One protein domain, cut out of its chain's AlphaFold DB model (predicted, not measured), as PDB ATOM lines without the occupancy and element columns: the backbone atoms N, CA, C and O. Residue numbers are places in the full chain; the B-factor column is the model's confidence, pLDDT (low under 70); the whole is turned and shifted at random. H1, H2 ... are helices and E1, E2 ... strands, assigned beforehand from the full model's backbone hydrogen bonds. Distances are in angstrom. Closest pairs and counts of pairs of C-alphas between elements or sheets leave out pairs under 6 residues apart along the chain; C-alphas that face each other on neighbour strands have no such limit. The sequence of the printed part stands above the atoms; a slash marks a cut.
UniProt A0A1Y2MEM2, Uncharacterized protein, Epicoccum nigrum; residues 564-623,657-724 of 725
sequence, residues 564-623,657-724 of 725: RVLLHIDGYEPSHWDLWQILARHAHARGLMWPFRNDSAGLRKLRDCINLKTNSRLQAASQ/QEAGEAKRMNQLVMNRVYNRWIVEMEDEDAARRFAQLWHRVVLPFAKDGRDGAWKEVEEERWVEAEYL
ATOM      1  N   ARG A 564      12.410  49.248 -22.491       92.50
ATOM      2  CA  ARG A 564      10.984  48.931 -22.332       92.50
ATOM      3  C   ARG A 564      10.341  48.640 -23.678       92.50
ATOM      4  O   ARG A 564      10.548  49.364 -24.652       92.50
ATOM      5  N   VAL A 565       9.516  47.602 -23.719       93.69
ATOM      6  CA  VAL A 565       8.692  47.249 -24.879       93.69
ATOM      7  C   VAL A 565       7.224  47.339 -24.488       93.69
ATOM      8  O   VAL A 565       6.811  46.772 -23.480       93.69
ATOM      9  N   LEU A 566       6.435  48.053 -25.285       94.12
ATOM     10  CA  LEU A 566       4.983  48.057 -25.193       94.12
ATOM     11  C   LEU A 566       4.440  46.847 -25.941       94.12
ATOM     12  O   LEU A 566       4.777  46.628 -27.099       94.12
ATOM     13  N   LEU A 567       3.589  46.078 -25.283       94.88
ATOM     14  CA  LEU A 567       2.904  44.930 -25.846       94.88
ATOM     15  C   LEU A 567       1.401  45.179 -25.762       94.88
ATOM     16  O   LEU A 567       0.845  45.318 -24.672       94.88
ATOM     17  N   HIS A 568       0.747  45.249 -26.909       94.69
ATOM     18  CA  HIS A 568      -0.693  45.377 -27.046       94.69
ATOM     19  C   HIS A 568      -1.255  44.052 -27.561       94.69
ATOM     20  O   HIS A 568      -0.720  43.474 -28.504       94.69
ATOM     21  N   ILE A 569      -2.286  43.535 -26.895       93.69
ATOM     22  CA  ILE A 569      -2.899  42.247 -27.233       93.69
ATOM     23  C   ILE A 569      -4.362  42.491 -27.587       93.69
ATOM     24  O   ILE A 569      -5.150  42.917 -26.740       93.69
ATOM     25  N   ASP A 570      -4.734  42.180 -28.822       91.19
ATOM     26  CA  ASP A 570      -6.124  42.253 -29.253       91.19
ATOM     27  C   ASP A 570      -6.917  41.073 -28.661       91.19
ATOM     28  O   ASP A 570      -6.489  39.916 -28.726       91.19
ATOM     29  N   GLY A 571      -8.074  41.366 -28.054       87.19
ATOM     30  CA  GLY A 571      -9.002  40.360 -27.517       87.19
ATOM     31  C   GLY A 571      -9.090  40.303 -25.985       87.19
ATOM     32  O   GLY A 571      -9.290  41.316 -25.313       87.19
ATOM     33  N   TYR A 572      -9.032  39.101 -25.410       82.56
ATOM     34  CA  TYR A 572      -9.145  38.889 -23.961       82.56
ATOM     35  C   TYR A 572      -7.824  39.179 -23.228       82.56
ATOM     36  O   TYR A 572      -6.754  38.839 -23.730       82.56
ATOM     37  N   GLU A 573      -7.900  39.763 -22.025       87.06
ATOM     38  CA  GLU A 573      -6.732  40.075 -21.193       87.06
ATOM     39  C   GLU A 573      -6.099  38.780 -20.652       87.06
ATOM     40  O   GLU A 573      -6.682  38.151 -19.764       87.06
ATOM     41  N   PRO A 574      -4.911  38.350 -21.125       89.38
ATOM     42  CA  PRO A 574      -4.284  37.159 -20.573       89.38
ATOM     43  C   PRO A 574      -3.900  37.388 -19.108       89.38
ATOM     44  O   PRO A 574      -3.585  38.502 -18.680       89.38
ATOM     45  N   SER A 575      -3.877  36.313 -18.321       90.31
ATOM     46  CA  SER A 575      -3.275  36.386 -16.992       90.31
ATOM     47  C   SER A 575      -1.792  36.732 -17.121       90.31
ATOM     48  O   SER A 575      -1.111  36.269 -18.035       90.31
ATOM     49  N   HIS A 576      -1.276  37.510 -16.169       91.56
ATOM     50  CA  HIS A 576       0.142  37.879 -16.094       91.56
ATOM     51  C   HIS A 576       1.060  36.651 -16.167       91.56
ATOM     52  O   HIS A 576       2.040  36.624 -16.907       91.56
ATOM     53  N   TRP A 577       0.688  35.603 -15.428       90.94
ATOM     54  CA  TRP A 577       1.416  34.339 -15.401       90.94
ATOM     55  C   TRP A 577       1.350  33.593 -16.738       90.94
ATOM     56  O   TRP A 577       2.368  33.091 -17.208       90.94
ATOM     57  N   ASP A 578       0.177  33.562 -17.377       91.19
ATOM     58  CA  ASP A 578      -0.008  32.886 -18.665       91.19
ATOM     59  C   ASP A 578       0.803  33.577 -19.764       91.19
ATOM     60  O   ASP A 578       1.469  32.908 -20.554       91.19
ATOM     61  N   LEU A 579       0.800  34.914 -19.784       92.31
ATOM     62  CA  LEU A 579       1.592  35.694 -20.728       92.31
ATOM     63  C   LEU A 579       3.087  35.410 -20.548       92.31
ATOM     64  O   LEU A 579       3.770  35.104 -21.523       92.31
ATOM     65  N   TRP A 580       3.589  35.428 -19.309       93.38
ATOM     66  CA  TRP A 580       4.983  35.085 -19.025       93.38
ATOM     67  C   TRP A 580       5.338  33.661 -19.487       93.38
ATOM     68  O   TRP A 580       6.355  33.475 -20.155       93.38
ATOM     69  N   GLN A 581       4.482  32.668 -19.214       92.25
ATOM     70  CA  GLN A 581       4.696  31.289 -19.668       92.25
ATOM     71  C   GLN A 581       4.721  31.171 -21.195       92.25
ATOM     72  O   GLN A 581       5.586  30.476 -21.732       92.25
ATOM     73  N   ILE A 582       3.811  31.853 -21.900       92.50
ATOM     74  CA  ILE A 582       3.784  31.881 -23.369       92.50
ATOM     75  C   ILE A 582       5.098  32.457 -23.905       92.50
ATOM     76  O   ILE A 582       5.736  31.834 -24.757       92.50
ATOM     77  N   LEU A 583       5.530  33.613 -23.389       93.56
ATOM     78  CA  LEU A 583       6.765  34.263 -23.828       93.56
ATOM     79  C   LEU A 583       7.995  33.391 -23.544       93.56
ATOM     80  O   LEU A 583       8.850  33.252 -24.419       93.56
ATOM     81  N   ALA A 584       8.072  32.777 -22.359       92.25
ATOM     82  CA  ALA A 584       9.181  31.918 -21.951       92.25
ATOM     83  C   ALA A 584       9.252  30.627 -22.783       92.25
ATOM     84  O   ALA A 584      10.312  30.281 -23.303       92.25
ATOM     85  N   ARG A 585       8.116  29.945 -22.989       93.31
ATOM     86  CA  ARG A 585       8.021  28.758 -23.854       93.31
ATOM     87  C   ARG A 585       8.424  29.086 -25.284       93.31
ATOM     88  O   ARG A 585       9.152  28.322 -25.910       93.31
ATOM     89  N   HIS A 586       7.955  30.216 -25.801       93.06
ATOM     90  CA  HIS A 586       8.289  30.660 -27.145       93.06
ATOM     91  C   HIS A 586       9.783  31.010 -27.281       93.06
ATOM     92  O   HIS A 586      10.395  30.685 -28.298       93.06
ATOM     93  N   ALA A 587      10.387  31.626 -26.260       92.69
ATOM     94  CA  ALA A 587      11.830  31.864 -26.206       92.69
ATOM     95  C   ALA A 587      12.603  30.538 -26.257       92.69
ATOM     96  O   ALA A 587      13.429  30.336 -27.148       92.69
ATOM     97  N   HIS A 588      12.240  29.596 -25.381       93.94
ATOM     98  CA  HIS A 588      12.855  28.276 -25.296       93.94
ATOM     99  C   HIS A 588      12.726  27.489 -26.607       93.94
ATOM    100  O   HIS A 588      13.691  26.888 -27.067       93.94
ATOM    101  N   ALA A 589      11.561  27.538 -27.261       93.94
ATOM    102  CA  ALA A 589      11.340  26.900 -28.560       93.94
ATOM    103  C   ALA A 589      12.258  27.448 -29.668       93.94
ATOM    104  O   ALA A 589      12.551  26.735 -30.625       93.94
ATOM    105  N   ARG A 590      12.728  28.694 -29.540       93.38
ATOM    106  CA  ARG A 590      13.696  29.315 -30.457       93.38
ATOM    107  C   ARG A 590      15.144  29.233 -29.966       93.38
ATOM    108  O   ARG A 590      16.017  29.806 -30.609       93.38
ATOM    109  N   GLY A 591      15.405  28.562 -28.841       94.88
ATOM    110  CA  GLY A 591      16.731  28.524 -28.215       94.88
ATOM    111  C   GLY A 591      17.202  29.890 -27.701       94.88
ATOM    112  O   GLY A 591      18.400  30.128 -27.593       94.88
ATOM    113  N   LEU A 592      16.268  30.803 -27.423       94.50
ATOM    114  CA  LEU A 592      16.533  32.141 -26.903       94.50
ATOM    115  C   LEU A 592      16.136  32.214 -25.426       94.50
ATOM    116  O   LEU A 592      15.168  31.589 -24.995       94.50
ATOM    117  N   MET A 593      16.841  33.044 -24.665       91.19
ATOM    118  CA  MET A 593      16.429  33.459 -23.326       91.19
ATOM    119  C   MET A 593      16.272  34.976 -23.326       91.19
ATOM    120  O   MET A 593      17.169  35.691 -23.767       91.19
ATOM    121  N   TRP A 594      15.117  35.464 -22.878       91.94
ATOM    122  CA  TRP A 594      14.882  36.900 -22.755       91.94
ATOM    123  C   TRP A 594      15.433  37.394 -21.410       91.94
ATOM    124  O   TRP A 594      15.026  36.858 -20.378       91.94
ATOM    125  N   PRO A 595      16.321  38.405 -21.392       91.75
ATOM    126  CA  PRO A 595      16.867  38.987 -20.170       91.75
ATOM    127  C   PRO A 595      15.846  39.947 -19.544       91.75
ATOM    128  O   PRO A 595      15.959  41.173 -19.630       91.75
ATOM    129  N   PHE A 596      14.782  39.387 -18.964       90.75
ATOM    130  CA  PHE A 596      13.802  40.160 -18.207       90.75
ATOM    131  C   PHE A 596      14.422  40.622 -16.888       90.75
ATOM    132  O   PHE A 596      14.966  39.813 -16.143       90.75
ATOM    133  N   ARG A 597      14.274  41.908 -16.553       81.62
ATOM    134  CA  ARG A 597      14.925  42.521 -15.377       81.62
ATOM    135  C   ARG A 597      14.602  41.832 -14.044       81.62
ATOM    136  O   ARG A 597      15.418  41.856 -13.137       81.62
ATOM    137  N   ASN A 598      13.416  41.232 -13.926       84.94
ATOM    138  CA  ASN A 598      12.964  40.508 -12.732       84.94
ATOM    139  C   ASN A 598      12.157  39.250 -13.111       84.94
ATOM    140  O   ASN A 598      11.125  38.969 -12.495       84.94
ATOM    141  N   ASP A 599      12.554  38.551 -14.179       84.38
ATOM    142  CA  ASP A 599      11.848  37.389 -14.742       84.38
ATOM    143  C   ASP A 599      10.360  37.660 -15.022       84.38
ATOM    144  O   ASP A 599       9.989  38.201 -16.061       84.38
ATOM    145  N   SER A 600       9.490  37.298 -14.075       83.00
ATOM    146  CA  SER A 600       8.042  37.497 -14.161       83.00
ATOM    147  C   SER A 600       7.600  38.903 -13.764       83.00
ATOM    148  O   SER A 600       6.615  39.390 -14.306       83.00
ATOM    149  N   ALA A 601       8.313  39.589 -12.867       84.94
ATOM    150  CA  ALA A 601       7.951  40.943 -12.437       84.94
ATOM    151  C   ALA A 601       8.398  42.029 -13.433       84.94
ATOM    152  O   ALA A 601       8.005  43.186 -13.296       84.94
ATOM    153  N   GLY A 602       9.194  41.662 -14.446       86.94
ATOM    154  CA  GLY A 602       9.532  42.547 -15.564       86.94
ATOM    155  C   GLY A 602       8.358  42.798 -16.515       86.94
ATOM    156  O   GLY A 602       8.394  43.747 -17.290       86.94
ATOM    157  N   LEU A 603       7.306  41.976 -16.454       92.50
ATOM    158  CA  LEU A 603       6.054  42.234 -17.155       92.50
ATOM    159  C   LEU A 603       5.132  43.038 -16.233       92.50
ATOM    160  O   LEU A 603       4.938  42.698 -15.069       92.50
ATOM    161  N   ARG A 604       4.545  44.119 -16.732       91.81
ATOM    162  CA  ARG A 604       3.618  44.940 -15.947       91.81
ATOM    163  C   ARG A 604       2.445  45.358 -16.802       91.81
ATOM    164  O   ARG A 604       2.610  45.664 -17.978       91.81
ATOM    165  N   LYS A 605       1.252  45.423 -16.216       91.88
ATOM    166  CA  LYS A 605       0.103  46.015 -16.904       91.88
ATOM    167  C   LYS A 605       0.300  47.520 -16.978       91.88
ATOM    168  O   LYS A 605       0.705  48.150 -15.998       91.88
ATOM    169  N   LEU A 606      -0.040  48.114 -18.114       89.31
ATOM    170  CA  LEU A 606       0.092  49.553 -18.317       89.31
ATOM    171  C   LEU A 606      -0.751  50.341 -17.296       89.31
ATOM    172  O   LEU A 606      -0.305  51.363 -16.780       89.31
ATOM    173  N   ARG A 607      -1.920  49.807 -16.915       87.12
ATOM    174  CA  ARG A 607      -2.824  50.413 -15.918       87.12
ATOM    175  C   ARG A 607      -2.226  50.517 -14.519       87.12
ATOM    176  O   ARG A 607      -2.602  51.414 -13.778       87.12
ATOM    177  N   ASP A 608      -1.283  49.638 -14.192       85.94
ATOM    178  CA  ASP A 608      -0.605  49.630 -12.895       85.94
ATOM    179  C   ASP A 608       0.628  50.554 -12.903       85.94
ATOM    180  O   ASP A 608       1.198  50.850 -11.854       85.94
ATOM    181  N   CYS A 609       1.073  50.994 -14.087       80.94
ATOM    182  CA  CYS A 609       2.223  51.885 -14.262       80.94
ATOM    183  C   CYS A 609       1.814  53.357 -14.411       80.94
ATOM    184  O   CYS A 609       2.613  54.247 -14.128       80.94
ATOM    185  N   ILE A 610       0.594  53.621 -14.883       79.62
ATOM    186  CA  ILE A 610       0.107  54.973 -15.153       79.62
ATOM    187  C   ILE A 610      -0.687  55.507 -13.963       79.62
ATOM    188  O   ILE A 610      -1.647  54.895 -13.499       79.62
ATOM    189  N   ASN A 611      -0.351  56.723 -13.533       71.56
ATOM    190  CA  ASN A 611      -1.129  57.468 -12.549       71.56
ATOM    191  C   ASN A 611      -2.432  57.993 -13.182       71.56
ATOM    192  O   ASN A 611      -2.522  59.130 -13.646       71.56
ATOM    193  N   LEU A 612      -3.470  57.152 -13.198       67.25
ATOM    194  CA  LEU A 612      -4.801  57.472 -13.741       67.25
ATOM    195  C   LEU A 612      -5.406  58.742 -13.111       67.25
ATOM    196  O   LEU A 612      -6.079  59.509 -13.795       67.25
ATOM    197  N   LYS A 613      -5.119  58.986 -11.823       58.59
ATOM    198  CA  LYS A 613      -5.634  60.135 -11.057       58.59
ATOM    199  C   LYS A 613      -5.089  61.487 -11.525       58.59
ATOM    200  O   LYS A 613      -5.788  62.484 -11.411       58.59
ATOM    201  N   THR A 614      -3.858  61.538 -12.036       57.88
ATOM    202  CA  THR A 614      -3.235  62.791 -12.502       57.88
ATOM    203  C   THR A 614      -3.458  63.024 -13.993       57.88
ATOM    204  O   THR A 614      -3.501  64.167 -14.439       57.88
ATOM    205  N   ASN A 615      -3.630  61.949 -14.770       53.75
ATOM    206  CA  ASN A 615      -3.695  62.025 -16.230       53.75
ATOM    207  C   ASN A 615      -5.105  62.273 -16.791       53.75
ATOM    208  O   ASN A 615      -5.213  62.674 -17.947       53.75
ATOM    209  N   SER A 616      -6.175  62.106 -16.003       52.09
ATOM    210  CA  SER A 616      -7.535  62.502 -16.414       52.09
ATOM    211  C   SER A 616      -7.629  64.004 -16.715       52.09
ATOM    212  O   SER A 616      -8.207  64.380 -17.730       52.09
ATOM    213  N   ARG A 617      -6.953  64.857 -15.929       52.22
ATOM    214  CA  ARG A 617      -6.834  66.305 -16.201       52.22
ATOM    215  C   ARG A 617      -5.972  66.634 -17.433       52.22
ATOM    216  O   ARG A 617      -6.131  67.699 -18.014       52.22
ATOM    217  N   LEU A 618      -5.078  65.734 -17.860       51.09
ATOM    218  CA  LEU A 618      -4.171  65.955 -19.002       51.09
ATOM    219  C   LEU A 618      -4.757  65.520 -20.355       51.09
ATOM    220  O   LEU A 618      -4.194  65.871 -21.391       51.09
ATOM    221  N   GLN A 619      -5.891  64.804 -20.379       48.84
ATOM    222  CA  GLN A 619      -6.523  64.352 -21.628       48.84
ATOM    223  C   GLN A 619      -6.903  65.496 -22.581       48.84
ATOM    224  O   GLN A 619      -6.946  65.267 -23.791       48.84
ATOM    225  N   ALA A 620      -7.117  66.710 -22.062       41.50
ATOM    226  CA  ALA A 620      -7.406  67.895 -22.866       41.50
ATOM    227  C   ALA A 620      -6.238  68.302 -23.789       41.50
ATOM    228  O   ALA A 620      -6.471  68.865 -24.852       41.50
ATOM    229  N   ALA A 621      -4.989  67.978 -23.431       41.00
ATOM    230  CA  ALA A 621      -3.811  68.392 -24.201       41.00
ATOM    231  C   ALA A 621      -3.423  67.413 -25.324       41.00
ATOM    232  O   ALA A 621      -2.721  67.789 -26.257       41.00
ATOM    233  N   SER A 622      -3.842  66.147 -25.231       42.88
ATOM    234  CA  SER A 622      -3.316  65.067 -26.079       42.88
ATOM    235  C   SER A 622      -4.256  64.576 -27.184       42.88
ATOM    236  O   SER A 622      -3.816  63.798 -28.025       42.88
ATOM    237  N   GLN A 623      -5.531  64.987 -27.205       44.06
ATOM    238  CA  GLN A 623      -6.511  64.478 -28.185       44.06
ATOM    239  C   GLN A 623      -6.891  65.454 -29.295       44.06
ATOM    240  O   GLN A 623      -7.385  65.023 -30.331       44.06
ATOM    241  N   GLN A 657     -24.905  63.706 -12.269       55.75
ATOM    242  CA  GLN A 657     -24.453  63.838 -13.651       55.75
ATOM    243  C   GLN A 657     -22.924  63.750 -13.726       55.75
ATOM    244  O   GLN A 657     -22.395  62.984 -14.534       55.75
ATOM    245  N   GLU A 658     -22.223  64.388 -12.790       63.38
ATOM    246  CA  GLU A 658     -20.765  64.333 -12.676       63.38
ATOM    247  C   GLU A 658     -20.263  62.929 -12.298       63.38
ATOM    248  O   GLU A 658     -19.312  62.417 -12.891       63.38
ATOM    249  N   ALA A 659     -20.962  62.214 -11.406       68.50
ATOM    250  CA  ALA A 659     -20.647  60.815 -11.114       68.50
ATOM    251  C   ALA A 659     -20.852  59.894 -12.335       68.50
ATOM    252  O   ALA A 659     -20.145  58.891 -12.492       68.50
ATOM    253  N   GLY A 660     -21.817  60.208 -13.205       72.31
ATOM    254  CA  GLY A 660     -22.032  59.514 -14.475       72.31
ATOM    255  C   GLY A 660     -20.914  59.784 -15.484       72.31
ATOM    256  O   GLY A 660     -20.391  58.851 -16.100       72.31
ATOM    257  N   GLU A 661     -20.497  61.042 -15.608       75.75
ATOM    258  CA  GLU A 661     -19.404  61.470 -16.484       75.75
ATOM    259  C   GLU A 661     -18.051  60.927 -16.028       75.75
ATOM    260  O   GLU A 661     -17.307  60.385 -16.845       75.75
ATOM    261  N   ALA A 662     -17.765  60.941 -14.725       74.19
ATOM    262  CA  ALA A 662     -16.562  60.345 -14.155       74.19
ATOM    263  C   ALA A 662     -16.505  58.830 -14.401       74.19
ATOM    264  O   ALA A 662     -15.450  58.298 -14.754       74.19
ATOM    265  N   LYS A 663     -17.636  58.116 -14.285       79.94
ATOM    266  CA  LYS A 663     -17.719  56.684 -14.636       79.94
ATOM    267  C   LYS A 663     -17.476  56.456 -16.124       79.94
ATOM    268  O   LYS A 663     -16.729  55.546 -16.477       79.94
ATOM    269  N   ARG A 664     -18.060  57.290 -16.989       79.38
ATOM    270  CA  ARG A 664     -17.860  57.223 -18.443       79.38
ATOM    271  C   ARG A 664     -16.406  57.507 -18.820       79.38
ATOM    272  O   ARG A 664     -15.835  56.780 -19.628       79.38
ATOM    273  N   MET A 665     -15.788  58.515 -18.210       74.88
ATOM    274  CA  MET A 665     -14.382  58.857 -18.414       74.88
ATOM    275  C   MET A 665     -13.467  57.742 -17.910       74.88
ATOM    276  O   MET A 665     -12.574  57.319 -18.637       74.88
ATOM    277  N   ASN A 666     -13.721  57.203 -16.716       80.81
ATOM    278  CA  ASN A 666     -12.992  56.052 -16.190       80.81
ATOM    279  C   ASN A 666     -13.108  54.855 -17.144       80.81
ATOM    280  O   ASN A 666     -12.096  54.276 -17.517       80.81
ATOM    281  N   GLN A 667     -14.305  54.557 -17.652       84.19
ATOM    282  CA  GLN A 667     -14.499  53.492 -18.636       84.19
ATOM    283  C   GLN A 667     -13.705  53.737 -19.930       84.19
ATOM    284  O   GLN A 667     -13.055  52.820 -20.426       84.19
ATOM    285  N   LEU A 668     -13.694  54.965 -20.459       82.19
ATOM    286  CA  LEU A 668     -12.892  55.319 -21.637       82.19
ATOM    287  C   LEU A 668     -11.390  55.153 -21.384       82.19
ATOM    288  O   LEU A 668     -10.673  54.637 -22.241       82.19
ATOM    289  N   VAL A 669     -10.911  55.570 -20.212       81.88
ATOM    290  CA  VAL A 669      -9.509  55.412 -19.818       81.88
ATOM    291  C   VAL A 669      -9.164  53.931 -19.669       81.88
ATOM    292  O   VAL A 669      -8.159  53.484 -20.217       81.88
ATOM    293  N   MET A 670     -10.015  53.152 -19.003       82.56
ATOM    294  CA  MET A 670      -9.819  51.716 -18.832       82.56
ATOM    295  C   MET A 670      -9.775  51.007 -20.182       82.56
ATOM    296  O   MET A 670      -8.865  50.216 -20.390       82.56
ATOM    297  N   ASN A 671     -10.647  51.362 -21.128       85.38
ATOM    298  CA  ASN A 671     -10.629  50.805 -22.483       85.38
ATOM    299  C   ASN A 671      -9.330  51.121 -23.242       85.38
ATOM    300  O   ASN A 671      -8.864  50.294 -24.017       85.38
ATOM    301  N   ARG A 672      -8.717  52.293 -23.024       84.81
ATOM    302  CA  ARG A 672      -7.450  52.663 -23.683       84.81
ATOM    303  C   ARG A 672      -6.233  51.941 -23.133       84.81
ATOM    304  O   ARG A 672      -5.261  51.747 -23.858       84.81
ATOM    305  N   VAL A 673      -6.264  51.617 -21.849       86.81
ATOM    306  CA  VAL A 673      -5.158  50.960 -21.147       86.81
ATOM    307  C   VAL A 673      -5.360  49.437 -21.089       86.81
ATOM    308  O   VAL A 673      -4.442  48.690 -20.745       86.81
ATOM    309  N   TYR A 674      -6.551  48.963 -21.461       88.06
ATOM    310  CA  TYR A 674      -6.904  47.552 -21.534       88.06
ATOM    311  C   TYR A 674      -5.942  46.786 -22.455       88.06
ATOM    312  O   TYR A 674      -5.549  47.285 -23.506       88.06
ATOM    313  N   ASN A 675      -5.533  45.589 -22.025       90.56
ATOM    314  CA  ASN A 675      -4.593  44.699 -22.720       90.56
ATOM    315  C   ASN A 675      -3.246  45.294 -23.145       90.56
ATOM    316  O   ASN A 675      -2.583  44.759 -24.039       90.56
ATOM    317  N   ARG A 676      -2.804  46.372 -22.499       93.25
ATOM    318  CA  ARG A 676      -1.471  46.927 -22.723       93.25
ATOM    319  C   ARG A 676      -0.541  46.527 -21.599       93.25
ATOM    320  O   ARG A 676      -0.856  46.692 -20.418       93.25
ATOM    321  N   TRP A 677       0.621  46.030 -21.981       93.81
ATOM    322  CA  TRP A 677       1.651  45.538 -21.085       93.81
ATOM    323  C   TRP A 677       2.970  46.233 -21.394       93.81
ATOM    324  O   TRP A 677       3.288  46.503 -22.547       93.81
ATOM    325  N   ILE A 678       3.736  46.526 -20.355       93.69
ATOM    326  CA  ILE A 678       5.117  46.978 -20.455       93.69
ATOM    327  C   ILE A 678       5.993  45.782 -20.105       93.69
ATOM    328  O   ILE A 678       5.811  45.157 -19.061       93.69
ATOM    329  N   VAL A 679       6.935  45.473 -20.985       94.25
ATOM    330  CA  VAL A 679       7.952  44.447 -20.778       94.25
ATOM    331  C   VAL A 679       9.285  45.150 -20.566       94.25
ATOM    332  O   VAL A 679       9.789  45.823 -21.466       94.25
ATOM    333  N   GLU A 680       9.839  45.021 -19.366       93.44
ATOM    334  CA  GLU A 680      11.130  45.585 -18.982       93.44
ATOM    335  C   GLU A 680      12.251  44.567 -19.226       93.44
ATOM    336  O   GLU A 680      12.239  43.452 -18.692       93.44
ATOM    337  N   MET A 681      13.241  44.968 -20.020       93.25
ATOM    338  CA  MET A 681      14.411  44.167 -20.362       93.25
ATOM    339  C   MET A 681      15.696  44.901 -20.004       93.25
ATOM    340  O   MET A 681      15.759  46.132 -19.975       93.25
ATOM    341  N   GLU A 682      16.720  44.109 -19.718       92.19
ATOM    342  CA  GLU A 682      18.039  44.605 -19.338       92.19
ATOM    343  C   GLU A 682      18.896  44.987 -20.554       92.19
ATOM    344  O   GLU A 682      19.658  45.950 -20.485       92.19
ATOM    345  N   ASP A 683      18.713  44.288 -21.679       93.00
ATOM    346  CA  ASP A 683      19.504  44.477 -22.898       93.00
ATOM    347  C   ASP A 683      18.696  45.141 -24.024       93.00
ATOM    348  O   ASP A 683      17.586  44.713 -24.361       93.00
ATOM    349  N   GLU A 684      19.303  46.132 -24.683       91.94
ATOM    350  CA  GLU A 684      18.712  46.859 -25.816       91.94
ATOM    351  C   GLU A 684      18.418  45.943 -27.009       91.94
ATOM    352  O   GLU A 684      17.305  45.913 -27.540       91.94
ATOM    353  N   ASP A 685      19.409  45.146 -27.412       93.19
ATOM    354  CA  ASP A 685      19.289  44.244 -28.558       93.19
ATOM    355  C   ASP A 685      18.252  43.148 -28.309       93.19
ATOM    356  O   ASP A 685      17.582  42.684 -29.234       93.19
ATOM    357  N   ALA A 686      18.092  42.714 -27.057       93.81
ATOM    358  CA  ALA A 686      17.040  41.775 -26.694       93.81
ATOM    359  C   ALA A 686      15.656  42.421 -26.826       93.81
ATOM    360  O   ALA A 686      14.777  41.821 -27.442       93.81
ATOM    361  N   ALA A 687      15.486  43.656 -26.347       94.06
ATOM    362  CA  ALA A 687      14.236  44.402 -26.457       94.06
ATOM    363  C   ALA A 687      13.837  44.684 -27.912       94.06
ATOM    364  O   ALA A 687      12.688  44.452 -28.294       94.06
ATOM    365  N   ARG A 688      14.786  45.106 -28.759       93.81
ATOM    366  CA  ARG A 688      14.539  45.322 -30.195       93.81
ATOM    367  C   ARG A 688      14.167  44.025 -30.911       93.81
ATOM    368  O   ARG A 688      13.182  44.000 -31.651       93.81
ATOM    369  N   ARG A 689      14.908  42.936 -30.665       94.56
ATOM    370  CA  ARG A 689      14.598  41.614 -31.234       94.56
ATOM    371  C   ARG A 689      13.240  41.111 -30.770       94.56
ATOM    372  O   ARG A 689      12.484  40.601 -31.586       94.56
ATOM    373  N   PHE A 690      12.912  41.278 -29.492       95.69
ATOM    374  CA  PHE A 690      11.612  40.906 -28.949       95.69
ATOM    375  C   PHE A 690      10.483  41.678 -29.637       95.69
ATOM    376  O   PHE A 690       9.522  41.057 -30.082       95.69
ATOM    377  N   ALA A 691      10.617  43.002 -29.780       94.88
ATOM    378  CA  ALA A 691       9.617  43.823 -30.454       94.88
ATOM    379  C   ALA A 691       9.405  43.367 -31.904       94.88
ATOM    380  O   ALA A 691       8.280  43.091 -32.294       94.88
ATOM    381  N   GLN A 692      10.477  43.186 -32.682       93.75
ATOM    382  CA  GLN A 692      10.382  42.689 -34.063       93.75
ATOM    383  C   GLN A 692       9.746  41.300 -34.151       93.75
ATOM    384  O   GLN A 692       8.992  41.010 -35.075       93.75
ATOM    385  N   LEU A 693      10.065  40.437 -33.191       94.94
ATOM    386  CA  LEU A 693       9.637  39.052 -33.184       94.94
ATOM    387  C   LEU A 693       8.163  38.890 -32.808       94.94
ATOM    388  O   LEU A 693       7.535  37.953 -33.291       94.94
ATOM    389  N   TRP A 694       7.640  39.753 -31.937       94.69
ATOM    390  CA  TRP A 694       6.260  39.703 -31.444       94.69
ATOM    391  C   TRP A 694       5.329  40.705 -32.131       94.69
ATOM    392  O   TRP A 694       4.128  40.690 -31.872       94.69
ATOM    393  N   HIS A 695       5.843  41.568 -33.007       93.69
ATOM    394  CA  HIS A 695       5.028  42.522 -33.747       93.69
ATOM    395  C   HIS A 695       4.181  41.820 -34.817       93.69
ATOM    396  O   HIS A 695       4.712  41.193 -35.732       93.69
ATOM    397  N   ARG A 696       2.855  41.971 -34.717       92.62
ATOM    398  CA  ARG A 696       1.838  41.395 -35.617       92.62
ATOM    399  C   ARG A 696       1.882  39.870 -35.657       92.62
ATOM    400  O   ARG A 696       1.688  39.261 -36.707       92.62
ATOM    401  N   VAL A 697       2.141  39.255 -34.506       93.69
ATOM    402  CA  VAL A 697       2.162  37.796 -34.348       93.69
ATOM    403  C   VAL A 697       0.921  37.337 -33.598       93.69
ATOM    404  O   VAL A 697       0.489  37.986 -32.651       93.69
ATOM    405  N   VAL A 698       0.349  36.207 -34.010       91.81
ATOM    406  CA  VAL A 698      -0.774  35.589 -33.296       91.81
ATOM    407  C   VAL A 698      -0.268  34.982 -31.986       91.81
ATOM    408  O   VAL A 698       0.696  34.213 -31.991       91.81
ATOM    409  N   LEU A 699      -0.905  35.322 -30.863       89.31
ATOM    410  CA  LEU A 699      -0.514  34.844 -29.538       89.31
ATOM    411  C   LEU A 699      -0.707  33.317 -29.448       89.31
ATOM    412  O   LEU A 699      -1.841  32.843 -29.554       89.31
ATOM    413  N   PRO A 700       0.357  32.529 -29.201       87.06
ATOM    414  CA  PRO A 700       0.223  31.093 -28.994       87.06
ATOM    415  C   PRO A 700      -0.607  30.787 -27.743       87.06
ATOM    416  O   PRO A 700      -0.511  31.478 -26.728       87.06
ATOM    417  N   PHE A 701      -1.387  29.707 -27.779       82.25
ATOM    418  CA  PHE A 701      -2.180  29.281 -26.628       82.25
ATOM    419  C   PHE A 701      -1.279  28.809 -25.472       82.25
ATOM    420  O   PHE A 701      -0.398  27.973 -25.663       82.25
ATOM    421  N   ALA A 702      -1.524  29.312 -24.253       70.56
ATOM    422  CA  ALA A 702      -0.740  28.967 -23.056       70.56
ATOM    423  C   ALA A 702      -0.846  27.486 -22.654       70.56
ATOM    424  O   ALA A 702       0.087  26.930 -22.078       70.56
ATOM    425  N   LYS A 703      -1.982  26.837 -22.939       73.81
ATOM    426  CA  LYS A 703      -2.255  25.449 -22.550       73.81
ATOM    427  C   LYS A 703      -2.568  24.596 -23.774       73.81
ATOM    428  O   LYS A 703      -3.592  24.788 -24.424       73.81
ATOM    429  N   ASP A 704      -1.758  23.562 -23.990       63.41
ATOM    430  CA  ASP A 704      -2.032  22.490 -24.961       63.41
ATOM    431  C   ASP A 704      -3.211  21.579 -24.521       63.41
ATOM    432  O   ASP A 704      -3.616  20.664 -25.235       63.41
ATOM    433  N   GLY A 705      -3.801  21.829 -23.344       50.44
ATOM    434  CA  GLY A 705      -4.861  21.020 -22.734       50.44
ATOM    435  C   GLY A 705      -6.276  21.398 -23.182       50.44
ATOM    436  O   GLY A 705      -6.596  22.561 -23.421       50.44
ATOM    437  N   ARG A 706      -7.143  20.399 -23.309       52.91
ATOM    438  CA  ARG A 706      -8.493  20.441 -23.895       52.91
ATOM    439  C   ARG A 706      -9.571  21.151 -23.058       52.91
ATOM    440  O   ARG A 706     -10.692  21.242 -23.532       52.91
ATOM    441  N   ASP A 707      -9.241  21.738 -21.907       54.91
ATOM    442  CA  ASP A 707     -10.263  22.020 -20.876       54.91
ATOM    443  C   ASP A 707     -10.514  23.509 -20.581       54.91
ATOM    444  O   ASP A 707     -11.103  23.874 -19.566       54.91
ATOM    445  N   GLY A 708     -10.067  24.410 -21.456       57.09
ATOM    446  CA  GLY A 708     -10.444  25.816 -21.349       57.09
ATOM    447  C   GLY A 708     -11.794  26.051 -22.014       57.09
ATOM    448  O   GLY A 708     -11.833  26.114 -23.237       57.09
ATOM    449  N   ALA A 709     -12.856  26.290 -21.236       52.75
ATOM    450  CA  ALA A 709     -14.190  26.742 -21.690       52.75
ATOM    451  C   ALA A 709     -14.190  28.042 -22.541       52.75
ATOM    452  O   ALA A 709     -15.236  28.559 -22.916       52.75
ATOM    453  N   TRP A 710     -13.005  28.566 -22.840       52.41
ATOM    454  CA  TRP A 710     -12.714  29.758 -23.625       52.41
ATOM    455  C   TRP A 710     -12.344  29.434 -25.086       52.41
ATOM    456  O   TRP A 710     -12.243  30.342 -25.899       52.41
ATOM    457  N   LYS A 711     -12.154  28.150 -25.436       54.12
ATOM    458  CA  LYS A 711     -11.642  27.707 -26.748       54.12
ATOM    459  C   LYS A 711     -12.598  27.882 -27.933       54.12
ATOM    460  O   LYS A 711     -12.128  27.847 -29.063       54.12
ATOM    461  N   GLU A 712     -13.903  28.020 -27.711       51.03
ATOM    462  CA  GLU A 712     -14.890  27.859 -28.795       51.03
ATOM    463  C   GLU A 712     -15.400  29.172 -29.415       51.03
ATOM    464  O   GLU A 712     -16.098  29.125 -30.423       51.03
ATOM    465  N   VAL A 713     -15.042  30.342 -28.866       58.69
ATOM    466  CA  VAL A 713     -15.561  31.651 -29.338       58.69
ATOM    467  C   VAL A 713     -14.448  32.624 -29.760       58.69
ATOM    468  O   VAL A 713     -14.731  33.718 -30.236       58.69
ATOM    469  N   GLU A 714     -13.173  32.269 -29.596       62.94
ATOM    470  CA  GLU A 714     -12.100  33.263 -29.650       62.94
ATOM    471  C   GLU A 714     -11.611  33.618 -31.054       62.94
ATOM    472  O   GLU A 714     -11.033  32.801 -31.769       62.94
ATOM    473  N   GLU A 715     -11.794  34.897 -31.382       75.94
ATOM    474  CA  GLU A 715     -11.089  35.615 -32.438       75.94
ATOM    475  C   GLU A 715      -9.568  35.413 -32.313       75.94
ATOM    476  O   GLU A 715      -9.016  35.323 -31.210       75.94
ATOM    477  N   GLU A 716      -8.883  35.336 -33.456       84.31
ATOM    478  CA  GLU A 716      -7.423  35.255 -33.502       84.31
ATOM    479  C   GLU A 716      -6.815  36.437 -32.738       84.31
ATOM    480  O   GLU A 716      -7.056  37.599 -33.062       84.31
ATOM    481  N   ARG A 717      -6.028  36.136 -31.702       86.38
ATOM    482  CA  ARG A 717      -5.431  37.154 -30.837       86.38
ATOM    483  C   ARG A 717      -4.147  37.664 -31.464       86.38
ATOM    484  O   ARG A 717      -3.139  36.955 -31.460       86.38
ATOM    485  N   TRP A 718      -4.168  38.882 -31.979       92.50
ATOM    486  CA  TRP A 718      -2.983  39.519 -32.537       92.50
ATOM    487  C   TRP A 718      -2.219  40.265 -31.451       92.50
ATOM    488  O   TRP A 718      -2.790  40.912 -30.575       92.50
ATOM    489  N   VAL A 719      -0.900  40.136 -31.496       93.81
ATOM    490  CA  VAL A 719       0.023  40.832 -30.612       93.81
ATOM    491  C   VAL A 719       0.713  41.916 -31.416       93.81
ATOM    492  O   VAL A 719       1.289  41.656 -32.471       93.81
ATOM    493  N   GLU A 720       0.687  43.135 -30.903       93.56
ATOM    494  CA  GLU A 720       1.460  44.252 -31.410       93.56
ATOM    495  C   GLU A 720       2.516  44.620 -30.367       93.56
ATOM    496  O   GLU A 720       2.208  45.077 -29.270       93.56
ATOM    497  N   ALA A 721       3.781  44.378 -30.699       94.38
ATOM    498  CA  ALA A 721       4.911  44.745 -29.860       94.38
ATOM    499  C   ALA A 721       5.631  45.959 -30.449       94.38
ATOM    500  O   ALA A 721       5.840  46.042 -31.662       94.38
ATOM    501  N   GLU A 722       6.028  46.894 -29.591       92.06
ATOM    502  CA  GLU A 722       6.660  48.144 -29.985       92.06
ATOM    503  C   GLU A 722       7.754  48.549 -28.988       92.06
ATOM    504  O   GLU A 722       7.520  48.649 -27.784       92.06
ATOM    505  N   TYR A 723       8.965  48.801 -29.480       92.19
ATOM    506  CA  TYR A 723      10.075  49.272 -28.653       92.19
ATOM    507  C   TYR A 723       9.869  50.749 -28.274       92.19
ATOM    508  O   TYR A 723       9.645  51.584 -29.156       92.19
ATOM    509  N   LEU A 724       9.903  51.071 -26.975       86.44
ATOM    510  CA  LEU A 724       9.495  52.390 -26.482       86.44
ATOM    511  C   LEU A 724      10.615  53.429 -26.507       86.44
ATOM    512  O   LEU A 724      10.336  54.548 -26.947       86.44
TER     513      LEU A 724
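What this domain is: This is residues 564 to 623 and 657 to 724 of the 725 residues of an uncharacterized protein of Epicoccum nigrum (UniProt A0A1Y2MEM2). A twisted sheet of four antiparallel strands stands as a wall with helices on one face, H6 packed along E4 and E1 and H1 reaching the sheet near E2 with its first residues. From the sheet H5 runs outward as a long arm, and the short helices H2, H3 and H4 lead outward as well; in the long loop before E4, residues 704 to 709 stick out. The 128 printed residues hold six named helices and four named strands, in the order E1 H1 E2 H2 H3 H4 H5 E3 H6 E4, and the class is mixed, helices and strands. The sheet's order is E2 E3 E1 E4. The whole is only just compact, close to loose, with a radius of gyration of the C-alphas of 16.7 A and spans of 55 by 39 by 23 A.

Where its parts are: E1, residues 564 to 569, begins at C-alpha 564 (10.984, 48.931, -22.332) and is 16.2 A long. H1, residues 576 to 589, measures 20.0 A. E2 is residues 603 to 605, H2 606 to 609, H3 612 to 615 and H4 619 to 622. H5, residues 657 to 673, is 24.4 A long and begins at C-alpha 657 (-24.453, 63.838, -13.651). E3, residues 676 to 681, measures 16.3 A; H6, residues 684 to 694, 15.4 A. E4, residues 718 to 723, is 16.8 A long and ends at C-alpha 723 (10.075, 49.272, -28.653).

How they stand to each other: E1 and E4 are antiparallel at 164 degrees, with N 566 and O 722 2.8 A apart, within hydrogen-bond range. E3 and E1 stand at 149 degrees, with N 567 and O 677 at 2.8 A; E2 and E3 at 153 degrees, with N 604 and O 678 at 2.8 A. E1, H1, E2 and E3, H6, E4 are split strand-helix-strand units, another strand lying between the two, with right-handed crossovers. H1 and H6 on one face of the sheet give two layers. H6 is over E1 and E4 at a height over the sheet of 7.7 A, along the strands; the closest C-alphas of H6 and E4, those of Ala 691 and Ala 721, are 4.8 A apart. The closest C-alphas of H1 and E2, those of His 576 and Leu 603, are 7.4 A apart. H2 stands, only just, at the sheet's level, with a height of 4.0 A. H5 only just touches H2, with 3 pairs of C-alphas within 8 A, through residues 670 to 673 alone; the closest are those of Arg 607 and Val 673, 5.8 A. H3 and H5 are close but not clearly touching, at 8.0 A between C-alphas 612 and 669; H4 and H5 are apart. In H1, H5 and H6 every O i to N i+4 pair is within hydrogen-bond range; H2, H3 and H4 are too short for such a pair.

The domain as a whole: The two C-alphas farthest apart, those of Gly 591 and Gln 657, are 56.2 A apart. Residues 624 to 656 are not printed, and C-alphas 623 and 657 are 23.1 A apart across the cut. The links H1 to E2 and H6 to E4 are long. The mean pLDDT of the printed part is 81.8, and residues 612 to 623, 657 to 659 and 704 to 714 are under 70.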